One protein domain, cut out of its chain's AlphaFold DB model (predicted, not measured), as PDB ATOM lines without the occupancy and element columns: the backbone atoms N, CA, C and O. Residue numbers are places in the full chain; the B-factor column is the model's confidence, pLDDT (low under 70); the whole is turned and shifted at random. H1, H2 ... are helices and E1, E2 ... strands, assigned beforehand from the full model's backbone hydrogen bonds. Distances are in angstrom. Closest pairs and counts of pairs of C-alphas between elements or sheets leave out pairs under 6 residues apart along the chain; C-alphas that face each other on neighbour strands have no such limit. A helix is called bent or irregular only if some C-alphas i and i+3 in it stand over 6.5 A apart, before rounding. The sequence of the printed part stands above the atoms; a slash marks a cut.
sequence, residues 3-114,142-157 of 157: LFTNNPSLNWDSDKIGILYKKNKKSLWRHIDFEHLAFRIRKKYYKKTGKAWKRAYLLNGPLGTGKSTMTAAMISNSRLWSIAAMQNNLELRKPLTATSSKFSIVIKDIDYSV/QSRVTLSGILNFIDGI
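What this domain is: This is residues 3 to 114 and 142 to 157 of the 157 residues of the protein "(rape) hypothetical protein" of Brassica napus (UniProt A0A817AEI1). Two short pairs of strands, E1 with E2 and E3 with E4, lie side by side with a gap between them, like a broken slab; H1 and H3 are to one side of this slab, with H3 at the gap, and H4 and H6 are packed together on the other side. H2 follows at the far end of H1, H5 comes off the end of E4, and in the long stretch from E1 to H1 residues 10 to 15 stick out. The printed part has 128 residues with six named helices and four named strands, in the order E1 H1 H2 E2 H3 E3 H4 E4 H5 H6; E1 and E2 form an antiparallel sheet of two strands, E3 and E4 a parallel one, and the class is mixed, helices and strands. The whole is compact, with a radius of gyration of the C-alphas of 15.7 A and spans of 41 by 41 by 31 A.

How they stand to each other: Begin at the parallel pair E3, residues 78 to 82, and E4, residues 104 to 108, whose directions differ by 22 degrees. C-alphas 80 and 106 face each other at 5.0 A, and N 81 and O 106, at 2.8 A, are within hydrogen-bond range, as are N 108 and O 81, at 2.8 A. Between these strands in the chain comes H4, residues 89 to 97; E3, H4 and E4 are a strand-helix-strand unit, two parallel neighbour strands joined through a helix, with a right-handed crossover. H4 touches H6, residues 147 to 156, at a shallow tilt of 30 degrees, the same way; their closest C-alphas are those of Asn 89 and Gly 149, 6.4 A apart. Look next at H3, residues 67 to 74: it is near E3, with 5 pairs of C-alphas within 10 A, and its closest C-alpha to E4 is that of Thr 71, 7.9 A from that of Val 106. On E2, residues 57 to 60, the C-alpha of Leu 59 is 6.9 A from that of Lys 67, the closest pair between E2 and H3. E2 and E4 are apart. E1, residues 3 to 5, is antiparallel to E2 at 155 degrees, with N 4 and O 58 within hydrogen-bond range at 2.9 A. H1, residues 25 to 41, is close to H3 but not clearly touching it, at a steep tilt of 45 degrees; the closest C-alphas are those of Asp 33 and Met 74, 7.7 A apart. H2, residues 43 to 49, and H1 meet only through their link. For H5, residues 110 to 114, the closest C-alphas to E3 are those of Ile 110 and Ser 82, 7.6 A apart; H5 and H6 are only just apart, at 8.3 A. In H1, H2, H3 and H6 every O i to N i+4 pair is within hydrogen-bond range; H4 has 2 of 5, with 3 of 6 O i to N i+3 pairs, and H5 has 0 of 1, with 1 of 2.

Where its parts are: Find C-alpha 3 at (150.310, 103.741, 150.149), where E1 begins. H1, the longest helix, runs 25.0 A from C-alpha 25 at (149.572, 93.234, 153.990) to C-alpha 41 at (162.613, 97.953, 133.182). E3 is 12.9 A long and E4 13.1 A. H4 is 12.9 A long and only just irregular, with C-alphas 92 and 95 6.6 A apart; H5 is only just irregular too, with C-alphas 110 and 113 6.6 A apart. H6 runs 14.1 A and ends at C-alpha 156, (165.798, 119.665, 141.594).

The domain as a whole: The two C-alphas farthest apart are those of Lys 23 and Gln 142, 43.1 A. Residues 115 to 141 are not printed, and C-alphas 114 and 142 are 17.6 A apart across this cut. The link from E1 to H1, 19 residues, is long. The mean pLDDT of the printed part is 71.8; 44 residues are under 70, among them residues 7 to 25, 95 to 101, 111 to 114 and 142 to 145.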
ATOM      1  N   LEU A   3     149.180 103.554 151.054       76.94
ATOM      2  CA  LEU A   3     150.310 103.741 150.149       76.94
ATOM      3  C   LEU A   3     149.929 104.806 149.122       76.94
ATOM      4  O   LEU A   3     148.891 104.678 148.472       76.94
ATOM      5  N   PHE A   4     150.778 105.815 148.976       78.25
ATOM      6  CA  PHE A   4     150.682 106.835 147.935       78.25
ATOM      7  C   PHE A   4     151.897 106.711 147.011       78.25
ATOM      8  O   PHE A   4     152.985 106.354 147.470       78.25
ATOM      9  N   THR A   5     151.729 106.994 145.720       78.25
ATOM     10  CA  THR A   5     152.805 106.936 144.721       78.25
ATOM     11  C   THR A   5     152.696 108.096 143.738       78.25
ATOM     12  O   THR A   5     151.599 108.556 143.438       78.25
ATOM     13  N   ASN A   6     153.835 108.570 143.232       75.56
ATOM     14  CA  ASN A   6     153.909 109.661 142.257       75.56
ATOM     15  C   ASN A   6     153.794 109.198 140.790       75.56
ATOM     16  O   ASN A   6     154.092 109.970 139.881       75.56
ATOM     17  N   ASN A   7     153.423 107.939 140.540       65.06
ATOM     18  CA  ASN A   7     153.341 107.400 139.189       65.06
ATOM     19  C   ASN A   7     151.894 107.332 138.668       65.06
ATOM     20  O   ASN A   7     151.106 106.550 139.205       65.06
ATOM     21  N   PRO A   8     151.566 108.020 137.562       48.78
ATOM     22  CA  PRO A   8     150.304 107.819 136.867       48.78
ATOM     23  C   PRO A   8     150.401 106.516 136.063       48.78
ATOM     24  O   PRO A   8     151.012 106.460 134.996       48.78
ATOM     25  N   SER A   9     149.859 105.427 136.601       42.16
ATOM     26  CA  SER A   9     149.446 104.300 135.757       42.16
ATOM     27  C   SER A   9     148.022 104.564 135.250       42.16
ATOM     28  O   SER A   9     147.311 105.366 135.850       42.16
ATOM     29  N   LEU A  10     147.637 103.927 134.141       39.97
ATOM     30  CA  LEU A  10     146.460 104.196 133.287       39.97
ATOM     31  C   LEU A  10     145.079 104.330 133.974       39.97
ATOM     32  O   LEU A  10     144.135 104.720 133.304       39.97
ATOM     33  N   ASN A  11     144.956 104.085 135.280       38.06
ATOM     34  CA  ASN A  11     143.697 104.150 136.027       38.06
ATOM     35  C   ASN A  11     143.760 105.151 137.195       38.06
ATOM     36  O   ASN A  11     143.339 104.834 138.312       38.06
ATOM     37  N   TRP A  12     144.310 106.349 136.963       43.56
ATOM     38  CA  TRP A  12     144.203 107.455 137.918       43.56
ATOM     39  C   TRP A  12     142.785 108.022 137.886       43.56
ATOM     40  O   TRP A  12     142.507 109.044 137.268       43.56
ATOM     41  N   ASP A  13     141.882 107.325 138.561       36.84
ATOM     42  CA  ASP A  13     140.698 107.957 139.115       36.84
ATOM     43  C   ASP A  13     141.208 108.888 140.224       36.84
ATOM     44  O   ASP A  13     141.870 108.424 141.160       36.84
ATOM     45  N   SER A  14     140.998 110.198 140.097       41.91
ATOM     46  CA  SER A  14     141.470 111.209 141.060       41.91
ATOM     47  C   SER A  14     140.990 110.949 142.493       41.91
ATOM     48  O   SER A  14     141.603 111.427 143.448       41.91
ATOM     49  N   ASP A  15     139.980 110.097 142.651       43.47
ATOM     50  CA  ASP A  15     139.437 109.644 143.929       43.47
ATOM     51  C   ASP A  15     140.283 108.541 144.605       43.47
ATOM     52  O   ASP A  15     140.058 108.187 145.764       43.47
ATOM     53  N   LYS A  16     141.306 108.001 143.919       44.22
ATOM     54  CA  LYS A  16     142.178 106.902 144.387       44.22
ATOM     55  C   LYS A  16     143.627 107.329 144.632       44.22
ATOM     56  O   LYS A  16     144.543 106.513 144.525       44.22
ATOM     57  N   ILE A  17     143.854 108.579 145.044       44.25
ATOM     58  CA  ILE A  17     145.189 109.086 145.435       44.25
ATOM     59  C   ILE A  17     145.837 108.249 146.558       44.25
ATOM     60  O   ILE A  17     147.054 108.258 146.709       44.25
ATOM     61  N   GLY A  18     145.077 107.431 147.291       48.81
ATOM     62  CA  GLY A  18     145.631 106.373 148.131       48.81
ATOM     63  C   GLY A  18     144.942 105.040 147.874       48.81
ATOM     64  O   GLY A  18     143.738 104.913 148.092       48.81
ATOM     65  N   ILE A  19     145.707 104.003 147.521       54.06
ATOM     66  CA  ILE A  19     145.181 102.641 147.632       54.06
ATOM     67  C   ILE A  19     145.078 102.338 149.129       54.06
ATOM     68  O   ILE A  19     146.074 102.211 149.852       54.06
ATOM     69  N   LEU A  20     143.844 102.273 149.619       47.62
ATOM     70  CA  LEU A  20     143.559 101.899 150.992       47.62
ATOM     71  C   LEU A  20     143.715 100.385 151.138       47.62
ATOM     72  O   LEU A  20     142.768  99.619 150.972       47.62
ATOM     73  N   TYR A  21     144.906  99.941 151.523       56.66
ATOM     74  CA  TYR A  21     145.123  98.554 151.922       56.66
ATOM     75  C   TYR A  21     144.559  98.356 153.332       56.66
ATOM     76  O   TYR A  21     145.250  98.487 154.350       56.66
ATOM     77  N   LYS A  22     143.242  98.120 153.376       48.50
ATOM     78  CA  LYS A  22     142.456  98.008 154.611       48.50
ATOM     79  C   LYS A  22     142.520  96.614 155.251       48.50
ATOM     80  O   LYS A  22     142.228  96.524 156.434       48.50
ATOM     81  N   LYS A  23     142.922  95.548 154.531       50.12
ATOM     82  CA  LYS A  23     142.879  94.171 155.081       50.12
ATOM     83  C   LYS A  23     144.075  93.241 154.810       50.12
ATOM     84  O   LYS A  23     144.322  92.384 155.645       50.12
ATOM     85  N   ASN A  24     144.849  93.375 153.722       63.34
ATOM     86  CA  ASN A  24     145.844  92.343 153.371       63.34
ATOM     87  C   ASN A  24     147.257  92.904 153.108       63.34
ATOM     88  O   ASN A  24     147.550  93.377 152.008       63.34
ATOM     89  N   LYS A  25     148.159  92.804 154.099       65.06
ATOM     90  CA  LYS A  25     149.572  93.234 153.990       65.06
ATOM     91  C   LYS A  25     150.288  92.587 152.794       65.06
ATOM     92  O   LYS A  25     151.062  93.258 152.120       65.06
ATOM     93  N   LYS A  26     149.976  91.323 152.479       71.56
ATOM     94  CA  LYS A  26     150.589  90.558 151.378       71.56
ATOM     95  C   LYS A  26     150.262  91.138 149.997       71.56
ATOM     96  O   LYS A  26     151.084  91.076 149.092       71.56
ATOM     97  N   SER A  27     149.071  91.719 149.837       74.06
ATOM     98  CA  SER A  27     148.658  92.353 148.574       74.06
ATOM     99  C   SER A  27     149.414  93.654 148.299       74.06
ATOM    100  O   SER A  27     149.871  93.868 147.181       74.06
ATOM    101  N   LEU A  28     149.616  94.473 149.335       75.69
ATOM    102  CA  LEU A  28     150.397  95.704 149.241       75.69
ATOM    103  C   LEU A  28     151.856  95.408 148.887       75.69
ATOM    104  O   LEU A  28     152.425  96.077 148.031       75.69
ATOM    105  N   TRP A  29     152.428  94.379 149.515       76.50
ATOM    106  CA  TRP A  29     153.773  93.894 149.216       76.50
ATOM    107  C   TRP A  29     153.945  93.545 147.741       76.50
ATOM    108  O   TRP A  29     154.771  94.142 147.061       76.50
ATOM    109  N   ARG A  30     153.080  92.667 147.221       79.69
ATOM    110  CA  ARG A  30     153.107  92.258 145.810       79.69
ATOM    111  C   ARG A  30     152.976  93.436 144.853       79.69
ATOM    112  O   ARG A  30     153.626  93.444 143.815       79.69
ATOM    113  N   HIS A  31     152.140  94.415 145.191       79.38
ATOM    114  CA  HIS A  31     151.980  95.605 144.367       79.38
ATOM    115  C   HIS A  31     153.265  96.437 144.319       79.38
ATOM    116  O   HIS A  31     153.695  96.812 143.232       79.38
ATOM    117  N   ILE A  32     153.903  96.689 145.467       79.81
ATOM    118  CA  ILE A  32     155.163  97.443 145.510       79.81
ATOM    119  C   ILE A  32     156.279  96.682 144.790       79.81
ATOM    120  O   ILE A  32     157.000  97.293 144.006       79.81
ATOM    121  N   ASP A  33     156.389  95.367 144.987       82.38
ATOM    122  CA  ASP A  33     157.400  94.540 144.319       82.38
ATOM    123  C   ASP A  33     157.228  94.558 142.794       82.38
ATOM    124  O   ASP A  33     158.188  94.784 142.051       82.38
ATOM    125  N   PHE A  34     155.991  94.381 142.318       82.69
ATOM    126  CA  PHE A  34     155.662  94.430 140.895       82.69
ATOM    127  C   PHE A  34     155.954  95.808 140.292       82.69
ATOM    128  O   PHE A  34     156.619  95.919 139.260       82.69
ATOM    129  N   GLU A  35     155.506  96.876 140.954       81.19
ATOM    130  CA  GLU A  35     155.753  98.248 140.516       81.19
ATOM    131  C   GLU A  35     157.254  98.576 140.514       81.19
ATOM    132  O   GLU A  35     157.754  99.186 139.569       81.19
ATOM    133  N   HIS A  36     158.004  98.149 141.529       81.69
ATOM    134  CA  HIS A  36     159.448  98.353 141.597       81.69
ATOM    135  C   HIS A  36     160.180  97.646 140.445       81.69
ATOM    136  O   HIS A  36     161.056  98.239 139.808       81.69
ATOM    137  N   LEU A  37     159.783  96.415 140.107       82.69
ATOM    138  CA  LEU A  37     160.326  95.696 138.954       82.69
ATOM    139  C   LEU A  37     159.997  96.410 137.633       82.69
ATOM    140  O   LEU A  37     160.889  96.638 136.812       82.69
ATOM    141  N   ALA A  38     158.745  96.838 137.454       82.38
ATOM    142  CA  ALA A  38     158.318  97.580 136.270       82.38
ATOM    143  C   ALA A  38     159.088  98.904 136.110       82.38
ATOM    144  O   ALA A  38     159.506  99.256 135.003       82.38
ATOM    145  N   PHE A  39     159.337  99.622 137.208       83.12
ATOM    146  CA  PHE A  39     160.123 100.856 137.219       83.12
ATOM    147  C   PHE A  39     161.563 100.641 136.730       83.12
ATOM    148  O   PHE A  39     162.069 101.442 135.936       83.12
ATOM    149  N   ARG A  40     162.205  99.537 137.140       82.62
ATOM    150  CA  ARG A  40     163.570  99.188 136.706       82.62
ATOM    151  C   ARG A  40     163.656  98.949 135.198       82.62
ATOM    152  O   ARG A  40     164.616  99.387 134.567       82.62
ATOM    153  N   ILE A  41     162.653  98.290 134.616       84.94
ATOM    154  CA  ILE A  41     162.613  97.953 133.182       84.94
ATOM    155  C   ILE A  41     162.308  99.196 132.328       84.94
ATOM    156  O   ILE A  41     162.861  99.372 131.241       84.94
ATOM    157  N   ARG A  42     161.480 100.119 132.835       83.56
ATOM    158  CA  ARG A  42     161.018 101.310 132.101       83.56
ATOM    159  C   ARG A  42     162.067 102.422 131.935       83.56
ATOM    160  O   ARG A  42     161.724 103.475 131.406       83.56
ATOM    161  N   LYS A  43     163.348 102.217 132.273       85.00
ATOM    162  CA  LYS A  43     164.421 103.227 132.106       85.00
ATOM    163  C   LYS A  43     164.425 103.892 130.721       85.00
ATOM    164  O   LYS A  43     164.489 105.114 130.611       85.00
ATOM    165  N   LYS A  44     164.328 103.085 129.655       85.62
ATOM    166  CA  LYS A  44     164.312 103.575 128.263       85.62
ATOM    167  C   LYS A  44     163.081 104.440 127.964       85.62
ATOM    168  O   LYS A  44     163.191 105.411 127.226       85.62
ATOM    169  N   TYR A  45     161.937 104.119 128.565       85.06
ATOM    170  CA  TYR A  45     160.697 104.879 128.405       85.06
ATOM    171  C   TYR A  45     160.795 106.277 129.033       85.06
ATOM    172  O   TYR A  45     160.448 107.260 128.382       85.06
ATOM    173  N   TYR A  46     161.335 106.388 130.251       84.12
ATOM    174  CA  TYR A  46     161.572 107.691 130.891       84.12
ATOM    175  C   TYR A  46     162.554 108.542 130.073       84.12
ATOM    176  O   TYR A  46     162.277 109.709 129.810       84.12
ATOM    177  N   LYS A  47     163.625 107.925 129.545       86.75
ATOM    178  CA  LYS A  47     164.569 108.603 128.640       86.75
ATOM    179  C   LYS A  47     163.896 109.106 127.355       86.75
ATOM    180  O   LYS A  47     164.163 110.225 126.941       86.75
ATOM    181  N   LYS A  48     163.020 108.304 126.735       89.06
ATOM    182  CA  LYS A  48     162.301 108.677 125.501       89.06
ATOM    183  C   LYS A  48     161.276 109.792 125.726       89.06
ATOM    184  O   LYS A  48     161.091 110.630 124.857       89.06
ATOM    185  N   THR A  49     160.597 109.785 126.871       85.62
ATOM    186  CA  THR A  49     159.538 110.756 127.196       85.62
ATOM    187  C   THR A  49     160.062 112.046 127.830       85.62
ATOM    188  O   THR A  49     159.268 112.937 128.107       85.62
ATOM    189  N   GLY A  50     161.371 112.143 128.097       83.50
ATOM    190  CA  GLY A  50     161.979 113.290 128.779       83.50
ATOM    191  C   GLY A  50     161.594 113.415 130.258       83.50
ATOM    192  O   GLY A  50     161.884 114.429 130.883       83.50
ATOM    193  N   LYS A  51     160.937 112.403 130.840       83.00
ATOM    194  CA  LYS A  51     160.519 112.413 132.247       83.00
ATOM    195  C   LYS A  51     161.662 111.953 133.149       83.00
ATOM    196  O   LYS A  51     162.354 110.984 132.833       83.00
ATOM    197  N   ALA A  52     161.806 112.586 134.312       82.94
ATOM    198  CA  ALA A  52     162.775 112.168 135.322       82.94
ATOM    199  C   ALA A  52     162.542 110.701 135.732       82.94
ATOM    200  O   ALA A  52     161.430 110.312 136.099       82.94
ATOM    201  N   TRP A  53     163.590 109.872 135.676       84.12
ATOM    202  CA  TRP A  53     163.513 108.451 136.034       84.12
ATOM    203  C   TRP A  53     163.598 108.269 137.553       84.12
ATOM    204  O   TRP A  53     164.604 107.823 138.100       84.12
ATOM    205  N   LYS A  54     162.524 108.659 138.240       83.31
ATOM    206  CA  LYS A  54     162.392 108.607 139.696       83.31
ATOM    207  C   LYS A  54     161.041 108.030 140.086       83.31
ATOM    208  O   LYS A  54     160.062 108.169 139.353       83.31
ATOM    209  N   ARG A  55     160.974 107.430 141.272       83.44
ATOM    210  CA  ARG A  55     159.715 106.968 141.852       83.44
ATOM    211  C   ARG A  55     159.706 107.171 143.360       83.44
ATOM    212  O   ARG A  55     160.677 106.842 144.032       83.44
ATOM    213  N   ALA A  56     158.600 107.708 143.863       83.69
ATOM    214  CA  ALA A  56     158.378 107.979 145.275       83.69
ATOM    215  C   ALA A  56     157.192 107.162 145.794       83.69
ATOM    216  O   ALA A  56     156.176 107.002 145.107       83.69
ATOM    217  N   TYR A  57     157.333 106.670 147.023       84.81
ATOM    218  CA  TYR A  57     156.298 105.961 147.762       84.81
ATOM    219  C   TYR A  57     156.148 106.603 149.140       84.81
ATOM    220  O   TYR A  57     157.144 106.818 149.830       84.81
ATOM    221  N   LEU A  58     154.915 106.874 149.560       85.25
ATOM    222  CA  LEU A  58     154.612 107.353 150.907       85.25
ATOM    223  C   LEU A  58     153.761 106.312 151.628       85.25
ATOM    224  O   LEU A  58     152.679 105.942 151.173       85.25
ATOM    225  N   LEU A  59     154.265 105.850 152.769       84.69
ATOM    226  CA  LEU A  59     153.620 104.843 153.594       84.69
ATOM    227  C   LEU A  59     153.079 105.469 154.870       84.69
ATOM    228  O   LEU A  59     153.834 105.857 155.758       84.69
ATOM    229  N   ASN A  60     151.756 105.494 154.997       83.12
ATOM    230  CA  ASN A  60     151.079 106.050 156.161       83.12
ATOM    231  C   ASN A  60     150.218 104.997 156.885       83.12
ATOM    232  O   ASN A  60     149.679 104.063 156.292       83.12
ATOM    233  N   GLY A  61     150.087 105.116 158.201       82.88
ATOM    234  CA  GLY A  61     149.311 104.207 159.040       82.88
ATOM    235  C   GLY A  61     149.597 104.381 160.536       82.88
ATOM    236  O   GLY A  61     150.507 105.117 160.898       82.88
ATOM    237  N   PRO A  62     148.861 103.688 161.408       79.56
ATOM    238  CA  PRO A  62     149.112 103.712 162.848       79.56
ATOM    239  C   PRO A  62     150.498 103.163 163.228       79.56
ATOM    240  O   PRO A  62     151.121 102.410 162.461       79.56
ATOM    241  N   LEU A  63     150.957 103.498 164.435       79.00
ATOM    242  CA  LEU A  63     152.105 102.851 165.078       79.00
ATOM    243  C   LEU A  63     151.879 101.328 165.156       79.00
ATOM    244  O   LEU A  63     150.745 100.856 165.156       79.00
ATOM    245  N   GLY A  64     152.951 100.535 165.118       76.94
ATOM    246  CA  GLY A  64     152.848  99.065 165.146       76.94
ATOM    247  C   GLY A  64     152.393  98.402 163.834       76.94
ATOM    248  O   GLY A  64     152.357  97.179 163.738       76.94
ATOM    249  N   THR A  65     152.122  99.160 162.761       77.31
ATOM    250  CA  THR A  65     151.716  98.568 161.463       77.31
ATOM    251  C   THR A  65     152.873  97.870 160.719       77.31
ATOM    252  O   THR A  65     152.649  97.210 159.704       77.31
ATOM    253  N   GLY A  66     154.111  97.976 161.220       79.75
ATOM    254  CA  GLY A  66     155.292  97.348 160.615       79.75
ATOM    255  C   GLY A  66     155.819  98.075 159.373       79.75
ATOM    256  O   GLY A  66     156.444  97.450 158.525       79.75
ATOM    257  N   LYS A  67     155.570  99.388 159.245       83.56
ATOM    258  CA  LYS A  67     156.043 100.199 158.104       83.56
ATOM    259  C   LYS A  67     157.565 100.121 157.953       83.56
ATOM    260  O   LYS A  67     158.054  99.809 156.877       83.56
ATOM    261  N   SER A  68     158.293 100.337 159.054       83.75
ATOM    262  CA  SER A  68     159.758 100.256 159.098       83.75
ATOM    263  C   SER A  68     160.268  98.872 158.701       83.75
ATOM    264  O   SER A  68     161.194  98.778 157.904       83.75
ATOM    265  N   THR A  69     159.639  97.812 159.217       85.06
ATOM    266  CA  THR A  69     159.963  96.418 158.878       85.06
ATOM    267  C   THR A  69     159.767  96.155 157.392       85.06
ATOM    268  O   THR A  69     160.597  95.522 156.751       85.06
ATOM    269  N   MET A  70     158.685  96.687 156.822       82.12
ATOM    270  CA  MET A  70     158.395  96.526 155.410       82.12
ATOM    271  C   MET A  70     159.418  97.234 154.524       82.12
ATOM    272  O   MET A  70     159.930  96.641 153.582       82.12
ATOM    273  N   THR A  71     159.760  98.479 154.852       82.50
ATOM    274  CA  THR A  71     160.783  99.223 154.116       82.50
ATOM    275  C   THR A  71     162.151  98.547 154.204       82.50
ATOM    276  O   THR A  71     162.834  98.448 153.190       82.50
ATOM    277  N   ALA A  72     162.525  98.029 155.380       81.88
ATOM    278  CA  ALA A  72     163.783  97.307 155.570       81.88
ATOM    279  C   ALA A  72     163.864  96.022 154.730       81.88
ATOM    280  O   ALA A  72     164.925  95.693 154.216       81.88
ATOM    281  N   ALA A  73     162.748  95.313 154.556       81.56
ATOM    282  CA  ALA A  73     162.717  94.087 153.764       81.56
ATOM    283  C   ALA A  73     162.643  94.342 152.241       81.56
ATOM    284  O   ALA A  73     163.094  93.509 151.464       81.56
ATOM    285  N   MET A  74     162.108  95.488 151.800       75.69
ATOM    286  CA  MET A  74     162.047  95.856 150.373       75.69
ATOM    287  C   MET A  74     163.371  96.393 149.833       75.69
ATOM    288  O   MET A  74     163.642  96.293 148.636       75.69
ATOM    289  N   ILE A  75     164.165  97.030 150.691       78.00
ATOM    290  CA  ILE A  75     165.286  97.847 150.254       78.00
ATOM    291  C   ILE A  75     166.565  97.350 150.914       78.00
ATOM    292  O   ILE A  75     166.863  97.677 152.057       78.00
ATOM    293  N   SER A  76     167.337  96.565 150.163       68.81
ATOM    294  CA  SER A  76     168.617  96.021 150.630       68.81
ATOM    295  C   SER A  76     169.716  97.085 150.728       68.81
ATOM    296  O   SER A  76     170.500  97.066 151.668       68.81
ATOM    297  N   ASN A  77     169.746  98.044 149.793       67.94
ATOM    298  CA  ASN A  77     170.757  99.106 149.710       67.94
ATOM    299  C   ASN A  77     170.110 100.501 149.803       67.94
ATOM    300  O   ASN A  77     169.971 101.208 148.801       67.94
ATOM    301  N   SER A  78     169.706 100.899 151.012       70.88
ATOM    302  CA  SER A  78     169.205 102.256 151.307       70.88
ATOM    303  C   SER A  78     169.994 102.968 152.389       70.88
ATOM    304  O   SER A  78     170.479 102.328 153.318       70.88
ATOM    305  N   ARG A  79     169.992 104.309 152.355       73.38
ATOM    306  CA  ARG A  79     170.121 105.092 153.595       73.38
ATOM    307  C   ARG A  79     168.752 105.355 154.179       73.38
ATOM    308  O   ARG A  79     167.823 105.774 153.487       73.38
ATOM    309  N   LEU A  80     168.701 105.173 155.488       73.25
ATOM    310  CA  LEU A  80     167.641 105.661 156.345       73.25
ATOM    311  C   LEU A  80     168.003 107.081 156.792       73.25
ATOM    312  O   LEU A  80     169.076 107.293 157.354       73.25
ATOM    313  N   TRP A  81     167.103 108.033 156.568       74.19
ATOM    314  CA  TRP A  81     167.171 109.380 157.123       74.19
ATOM    315  C   TRP A  81     165.923 109.644 157.956       74.19
ATOM    316  O   TRP A  81     164.820 109.259 157.575       74.19
ATOM    317  N   SER A  82     166.094 110.305 159.094       73.44
ATOM    318  CA  SER A  82     164.983 110.862 159.867       73.44
ATOM    319  C   SER A  82     165.110 112.375 159.821       73.44
ATOM    320  O   SER A  82     166.207 112.893 160.028       73.44
ATOM    321  N   ILE A  83     164.009 113.081 159.550       70.56
ATOM    322  CA  ILE A  83     164.013 114.552 159.499       70.56
ATOM    323  C   ILE A  83     164.490 115.137 160.836       70.56
ATOM    324  O   ILE A  83     165.201 116.136 160.850       70.56
ATOM    325  N   ALA A  84     164.169 114.477 161.951       66.69
ATOM    326  CA  ALA A  84     164.572 114.895 163.291       66.69
ATOM    327  C   ALA A  84     166.097 114.894 163.509       66.69
ATOM    328  O   ALA A  84     166.595 115.645 164.342       66.69
ATOM    329  N   ALA A  85     166.834 114.061 162.769       64.81
ATOM    330  CA  ALA A  85     168.284 113.924 162.902       64.81
ATOM    331  C   ALA A  85     169.072 114.915 162.029       64.81
ATOM    332  O   ALA A  85     170.294 114.971 162.129       64.81
ATOM    333  N   MET A  86     168.398 115.664 161.152       67.75
ATOM    334  CA  MET A  86     169.045 116.558 160.195       67.75
ATOM    335  C   MET A  86     168.946 117.991 160.696       67.75
ATOM    336  O   MET A  86     167.847 118.526 160.855       67.75
ATOM    337  N   GLN A  87     170.095 118.619 160.943       64.56
ATOM    338  CA  GLN A  87     170.118 119.999 161.419       64.56
ATOM    339  C   GLN A  87     169.907 120.955 160.254       64.56
ATOM    340  O   GLN A  87     169.100 121.873 160.395       64.56
ATOM    341  N   ASN A  88     170.547 120.679 159.100       69.06
ATOM    342  CA  ASN A  88     170.585 121.605 157.969       69.06
ATOM    343  C   ASN A  88     170.110 121.083 156.606       69.06
ATOM    344  O   ASN A  88     170.386 119.951 156.213       69.06
ATOM    345  N   ASN A  89     169.503 121.969 155.798       70.56
ATOM    346  CA  ASN A  89     169.152 121.671 154.395       70.56
ATOM    347  C   ASN A  89     170.381 121.303 153.534       70.56
ATOM    348  O   ASN A  89     170.266 120.579 152.547       70.56
ATOM    349  N   LEU A  90     171.579 121.757 153.916       70.69
ATOM    350  CA  LEU A  90     172.844 121.359 153.286       70.69
ATOM    351  C   LEU A  90     173.189 119.881 153.523       70.69
ATOM    352  O   LEU A  90     173.770 119.237 152.649       70.69
ATOM    353  N   GLU A  91     172.807 119.323 154.671       70.56
ATOM    354  CA  GLU A  91     173.037 117.912 154.996       70.56
ATOM    355  C   GLU A  91     172.121 116.987 154.194       70.56
ATOM    356  O   GLU A  91     172.518 115.863 153.904       70.56
ATOM    357  N   LEU A  92     170.949 117.473 153.757       69.81
ATOM    358  CA  LEU A  92     170.094 116.773 152.791       69.81
ATOM    359  C   LEU A  92     170.784 116.625 151.434       69.81
ATOM    360  O   LEU A  92     170.693 115.569 150.811       69.81
ATOM    361  N   ARG A  93     171.520 117.651 150.986       69.94
ATOM    362  CA  ARG A  93     172.149 117.649 149.657       69.94
ATOM    363  C   ARG A  93     173.291 116.642 149.547       69.94
ATOM    364  O   ARG A  93     173.357 115.896 148.577       69.94
ATOM    365  N   LYS A  94     174.178 116.599 150.547       73.38
ATOM    366  CA  LYS A  94     175.426 115.810 150.509       73.38
ATOM    367  C   LYS A  94     175.224 114.340 150.110       73.38
ATOM    368  O   LYS A  94     175.855 113.899 149.151       73.38
ATOM    369  N   PRO A  95     174.372 113.556 150.791       64.69
ATOM    370  CA  PRO A  95     174.243 112.147 150.473       64.69
ATOM    371  C   PRO A  95     173.437 111.911 149.190       64.69
ATOM    372  O   PRO A  95     173.652 110.886 148.556       64.69
ATOM    373  N   LEU A  96     172.572 112.844 148.776       66.31
ATOM    374  CA  LEU A  96     171.787 112.752 147.541       66.31
ATOM    375  C   LEU A  96     172.612 113.068 146.288       66.31
ATOM    376  O   LEU A  96     172.451 112.394 145.277       66.31
ATOM    377  N   THR A  97     173.547 114.016 146.362       67.44
ATOM    378  CA  THR A  97     174.499 114.291 145.275       67.44
ATOM    379  C   THR A  97     175.582 113.213 145.182       67.44
ATOM    380  O   THR A  97     176.002 112.854 144.088       67.44
ATOM    381  N   ALA A  98     176.003 112.642 146.316       64.94
ATOM    382  CA  ALA A  98     176.985 111.551 146.365       64.94
ATOM    383  C   ALA A  98     176.397 110.168 146.008       64.94
ATOM    384  O   ALA A  98     177.062 109.141 146.150       64.94
ATOM    385  N   THR A  99     175.127 110.115 145.610       63.94
ATOM    386  CA  THR A  99     174.406 108.864 145.394       63.94
ATOM    387  C   THR A  99     174.793 108.201 144.064       63.94
ATOM    388  O   THR A  99     174.706 108.798 142.995       63.94
ATOM    389  N   SER A 100     175.162 106.917 144.126       60.31
ATOM    390  CA  SER A 100     175.372 106.060 142.950       60.31
ATOM    391  C   SER A 100     174.049 105.726 142.243       60.31
ATOM    392  O   SER A 100     172.985 105.705 142.856       60.31
ATOM    393  N   SER A 101     174.118 105.385 140.953       61.38
ATOM    394  CA  SER A 101     172.994 105.134 140.026       61.38
ATOM    395  C   SER A 101     171.925 104.090 140.441       61.38
ATOM    396  O   SER A 101     170.986 103.853 139.679       61.38
ATOM    397  N   LYS A 102     172.045 103.444 141.610       70.00
ATOM    398  CA  LYS A 102     171.147 102.390 142.123       70.00
ATOM    399  C   LYS A 102     170.918 102.512 143.633       70.00
ATOM    400  O   LYS A 102     171.222 101.591 144.388       70.00
ATOM    401  N   PHE A 103     170.400 103.644 144.083       73.75
ATOM    402  CA  PHE A 103     170.163 103.881 145.502       73.75
ATOM    403  C   PHE A 103     168.702 104.179 145.798       73.75
ATOM    404  O   PHE A 103     167.963 104.668 144.947       73.75
ATOM    405  N   SER A 104     168.300 103.881 147.027       78.88
ATOM    406  CA  SER A 104     166.969 104.161 147.542       78.88
ATOM    407  C   SER A 104     167.067 104.993 148.810       78.88
ATOM    408  O   SER A 104     167.892 104.738 149.687       78.88
ATOM    409  N   ILE A 105     166.196 105.988 148.898       82.62
ATOM    410  CA  ILE A 105     166.150 106.942 149.997       82.62
ATOM    411  C   ILE A 105     164.907 106.660 150.819       82.62
ATOM    412  O   ILE A 105     163.806 106.584 150.275       82.62
ATOM    413  N   VAL A 106     165.080 106.545 152.129       83.69
ATOM    414  CA  VAL A 106     163.971 106.372 153.063       83.69
ATOM    415  C   VAL A 106     163.977 107.537 154.034       83.69
ATOM    416  O   VAL A 106     164.910 107.674 154.818       83.69
ATOM    417  N   ILE A 107     162.917 108.343 154.000       83.31
ATOM    418  CA  ILE A 107     162.702 109.441 154.943       83.31
ATOM    419  C   ILE A 107     161.652 108.991 155.960       83.31
ATOM    420  O   ILE A 107     160.520 108.676 155.590       83.31
ATOM    421  N   LYS A 108     162.039 108.924 157.234       83.44
ATOM    422  CA  LYS A 108     161.158 108.614 158.367       83.44
ATOM    423  C   LYS A 108     160.727 109.886 159.093       83.44
ATOM    424  O   LYS A 108     161.380 110.922 158.982       83.44
ATOM    425  N   ASP A 109     159.629 109.759 159.837       77.75
ATOM    426  CA  ASP A 109     159.133 110.761 160.788       77.75
ATOM    427  C   ASP A 109     158.889 112.133 160.141       77.75
ATOM    428  O   ASP A 109     159.247 113.184 160.672       77.75
ATOM    429  N   ILE A 110     158.285 112.122 158.945       75.69
ATOM    430  CA  ILE A 110     157.972 113.342 158.182       75.69
ATOM    431  C   ILE A 110     156.989 114.242 158.957       75.69
ATOM    432  O   ILE A 110     157.031 115.469 158.865       75.69
ATOM    433  N   ASP A 111     156.139 113.619 159.766       69.50
ATOM    434  CA  ASP A 111     155.143 114.219 160.646       69.50
ATOM    435  C   ASP A 111     155.716 114.807 161.946       69.50
ATOM    436  O   ASP A 111     155.056 115.645 162.558       69.50
ATOM    437  N   TYR A 112     156.961 114.484 162.322       61.62
ATOM    438  CA  TYR A 112     157.621 115.023 163.525       61.62
ATOM    439  C   TYR A 112     157.783 116.557 163.497       61.62
ATOM    440  O   TYR A 112     157.947 117.200 164.528       61.62
ATOM    441  N   SER A 113     157.723 117.166 162.308       51.38
ATOM    442  CA  SER A 113     157.923 118.606 162.103       51.38
ATOM    443  C   SER A 113     156.637 119.435 162.025       51.38
ATOM    444  O   SER A 113     156.721 120.655 161.897       51.38
ATOM    445  N   VAL A 114     155.447 118.828 162.093       50.91
ATOM    446  CA  VAL A 114     154.183 119.577 161.939       50.91
ATOM    447  C   VAL A 114     153.932 120.549 163.105       50.91
ATOM    448  O   VAL A 114     153.243 121.551 162.928       50.91
ATOM    449  N   GLN A 142     167.635 129.516 158.315       49.44
ATOM    450  CA  GLN A 142     168.388 128.872 157.234       49.44
ATOM    451  C   GLN A 142     168.973 127.522 157.651       49.44
ATOM    452  O   GLN A 142     169.199 126.664 156.792       49.44
ATOM    453  N   SER A 143     169.199 127.327 158.956       53.81
ATOM    454  CA  SER A 143     169.692 126.066 159.488       53.81
ATOM    455  C   SER A 143     168.614 125.000 159.355       53.81
ATOM    456  O   SER A 143     168.754 124.093 158.562       53.81
ATOM    457  N   ARG A 144     167.453 125.157 159.976       64.81
ATOM    458  CA  ARG A 144     166.473 124.071 160.092       64.81
ATOM    459  C   ARG A 144     166.009 123.431 158.769       64.81
ATOM    460  O   ARG A 144     165.630 124.108 157.807       64.81
ATOM    461  N   VAL A 145     165.935 122.097 158.756       68.12
ATOM    462  CA  VAL A 145     165.294 121.351 157.665       68.12
ATOM    463  C   VAL A 145     163.809 121.703 157.580       68.12
ATOM    464  O   VAL A 145     163.068 121.585 158.555       68.12
ATOM    465  N   THR A 146     163.370 122.137 156.397       74.06
ATOM    466  CA  THR A 146     161.966 122.467 156.111       74.06
ATOM    467  C   THR A 146     161.384 121.496 155.091       74.06
ATOM    468  O   THR A 146     162.090 121.014 154.204       74.06
ATOM    469  N   LEU A 147     160.073 121.242 155.162       73.25
ATOM    470  CA  LEU A 147     159.385 120.424 154.157       73.25
ATOM    471  C   LEU A 147     159.520 121.034 152.752       73.25
ATOM    472  O   LEU A 147     159.720 120.303 151.787       73.25
ATOM    473  N   SER A 148     159.495 122.367 152.641       74.12
ATOM    474  CA  SER A 148     159.778 123.075 151.386       74.12
ATOM    475  C   SER A 148     161.207 122.844 150.896       74.12
ATOM    476  O   SER A 148     161.413 122.669 149.703       74.12
ATOM    477  N   GLY A 149     162.191 122.801 151.800       77.00
ATOM    478  CA  GLY A 149     163.577 122.473 151.461       77.00
ATOM    479  C   GLY A 149     163.712 121.064 150.886       77.00
ATOM    480  O   GLY A 149     164.385 120.880 149.876       77.00
ATOM    481  N   ILE A 150     163.013 120.087 151.473       77.69
ATOM    482  CA  ILE A 150     162.963 118.708 150.969       77.69
ATOM    483  C   ILE A 150     162.274 118.647 149.599       77.69
ATOM    484  O   ILE A 150     162.802 118.014 148.690       77.69
ATOM    485  N   LEU A 151     161.127 119.314 149.433       79.00
ATOM    486  CA  LEU A 151     160.361 119.324 148.180       79.00
ATOM    487  C   LEU A 151     161.150 119.958 147.031       79.00
ATOM    488  O   LEU A 151     161.394 119.295 146.026       79.00
ATOM    489  N   ASN A 152     161.646 121.183 147.231       79.31
ATOM    490  CA  ASN A 152     162.471 121.884 146.245       79.31
ATOM    491  C   ASN A 152     163.702 121.060 145.853       79.31
ATOM    492  O   ASN A 152     164.179 121.135 144.724       79.31
ATOM    493  N   PHE A 153     164.234 120.274 146.790       74.69
ATOM    494  CA  PHE A 153     165.363 119.407 146.512       74.69
ATOM    495  C   PHE A 153     164.969 118.158 145.710       74.69
ATOM    496  O   PHE A 153     165.661 117.822 144.757       74.69
ATOM    497  N   ILE A 154     163.860 117.485 146.040       77.62
ATOM    498  CA  ILE A 154     163.355 116.330 145.271       77.62
ATOM    499  C   ILE A 154     163.070 116.722 143.815       77.62
ATOM    500  O   ILE A 154     163.401 115.949 142.906       77.62
ATOM    501  N   ASP A 155     162.503 117.912 143.611       77.44
ATOM    502  CA  ASP A 155     162.190 118.463 142.290       77.44
ATOM    503  C   ASP A 155     163.449 118.865 141.504       77.44
ATOM    504  O   ASP A 155     163.449 118.787 140.279       77.44
ATOM    505  N   GLY A 156     164.530 119.241 142.198       71.88
ATOM    506  CA  GLY A 156     165.798 119.665 141.594       71.88
ATOM    507  C   GLY A 156     166.810 118.554 141.276       71.88
ATOM    508  O   GLY A 156     167.843 118.851 140.677       71.88
ATOM    509  N   ILE A 157     166.563 117.303 141.691       66.00
ATOM    510  CA  ILE A 157     167.341 116.114 141.246       66.00
ATOM    511  C   ILE A 157     166.945 115.736 139.803       66.00
ATOM    512  O   ILE A 157     167.620 114.905 139.169       66.00
TER     513      ILE A 157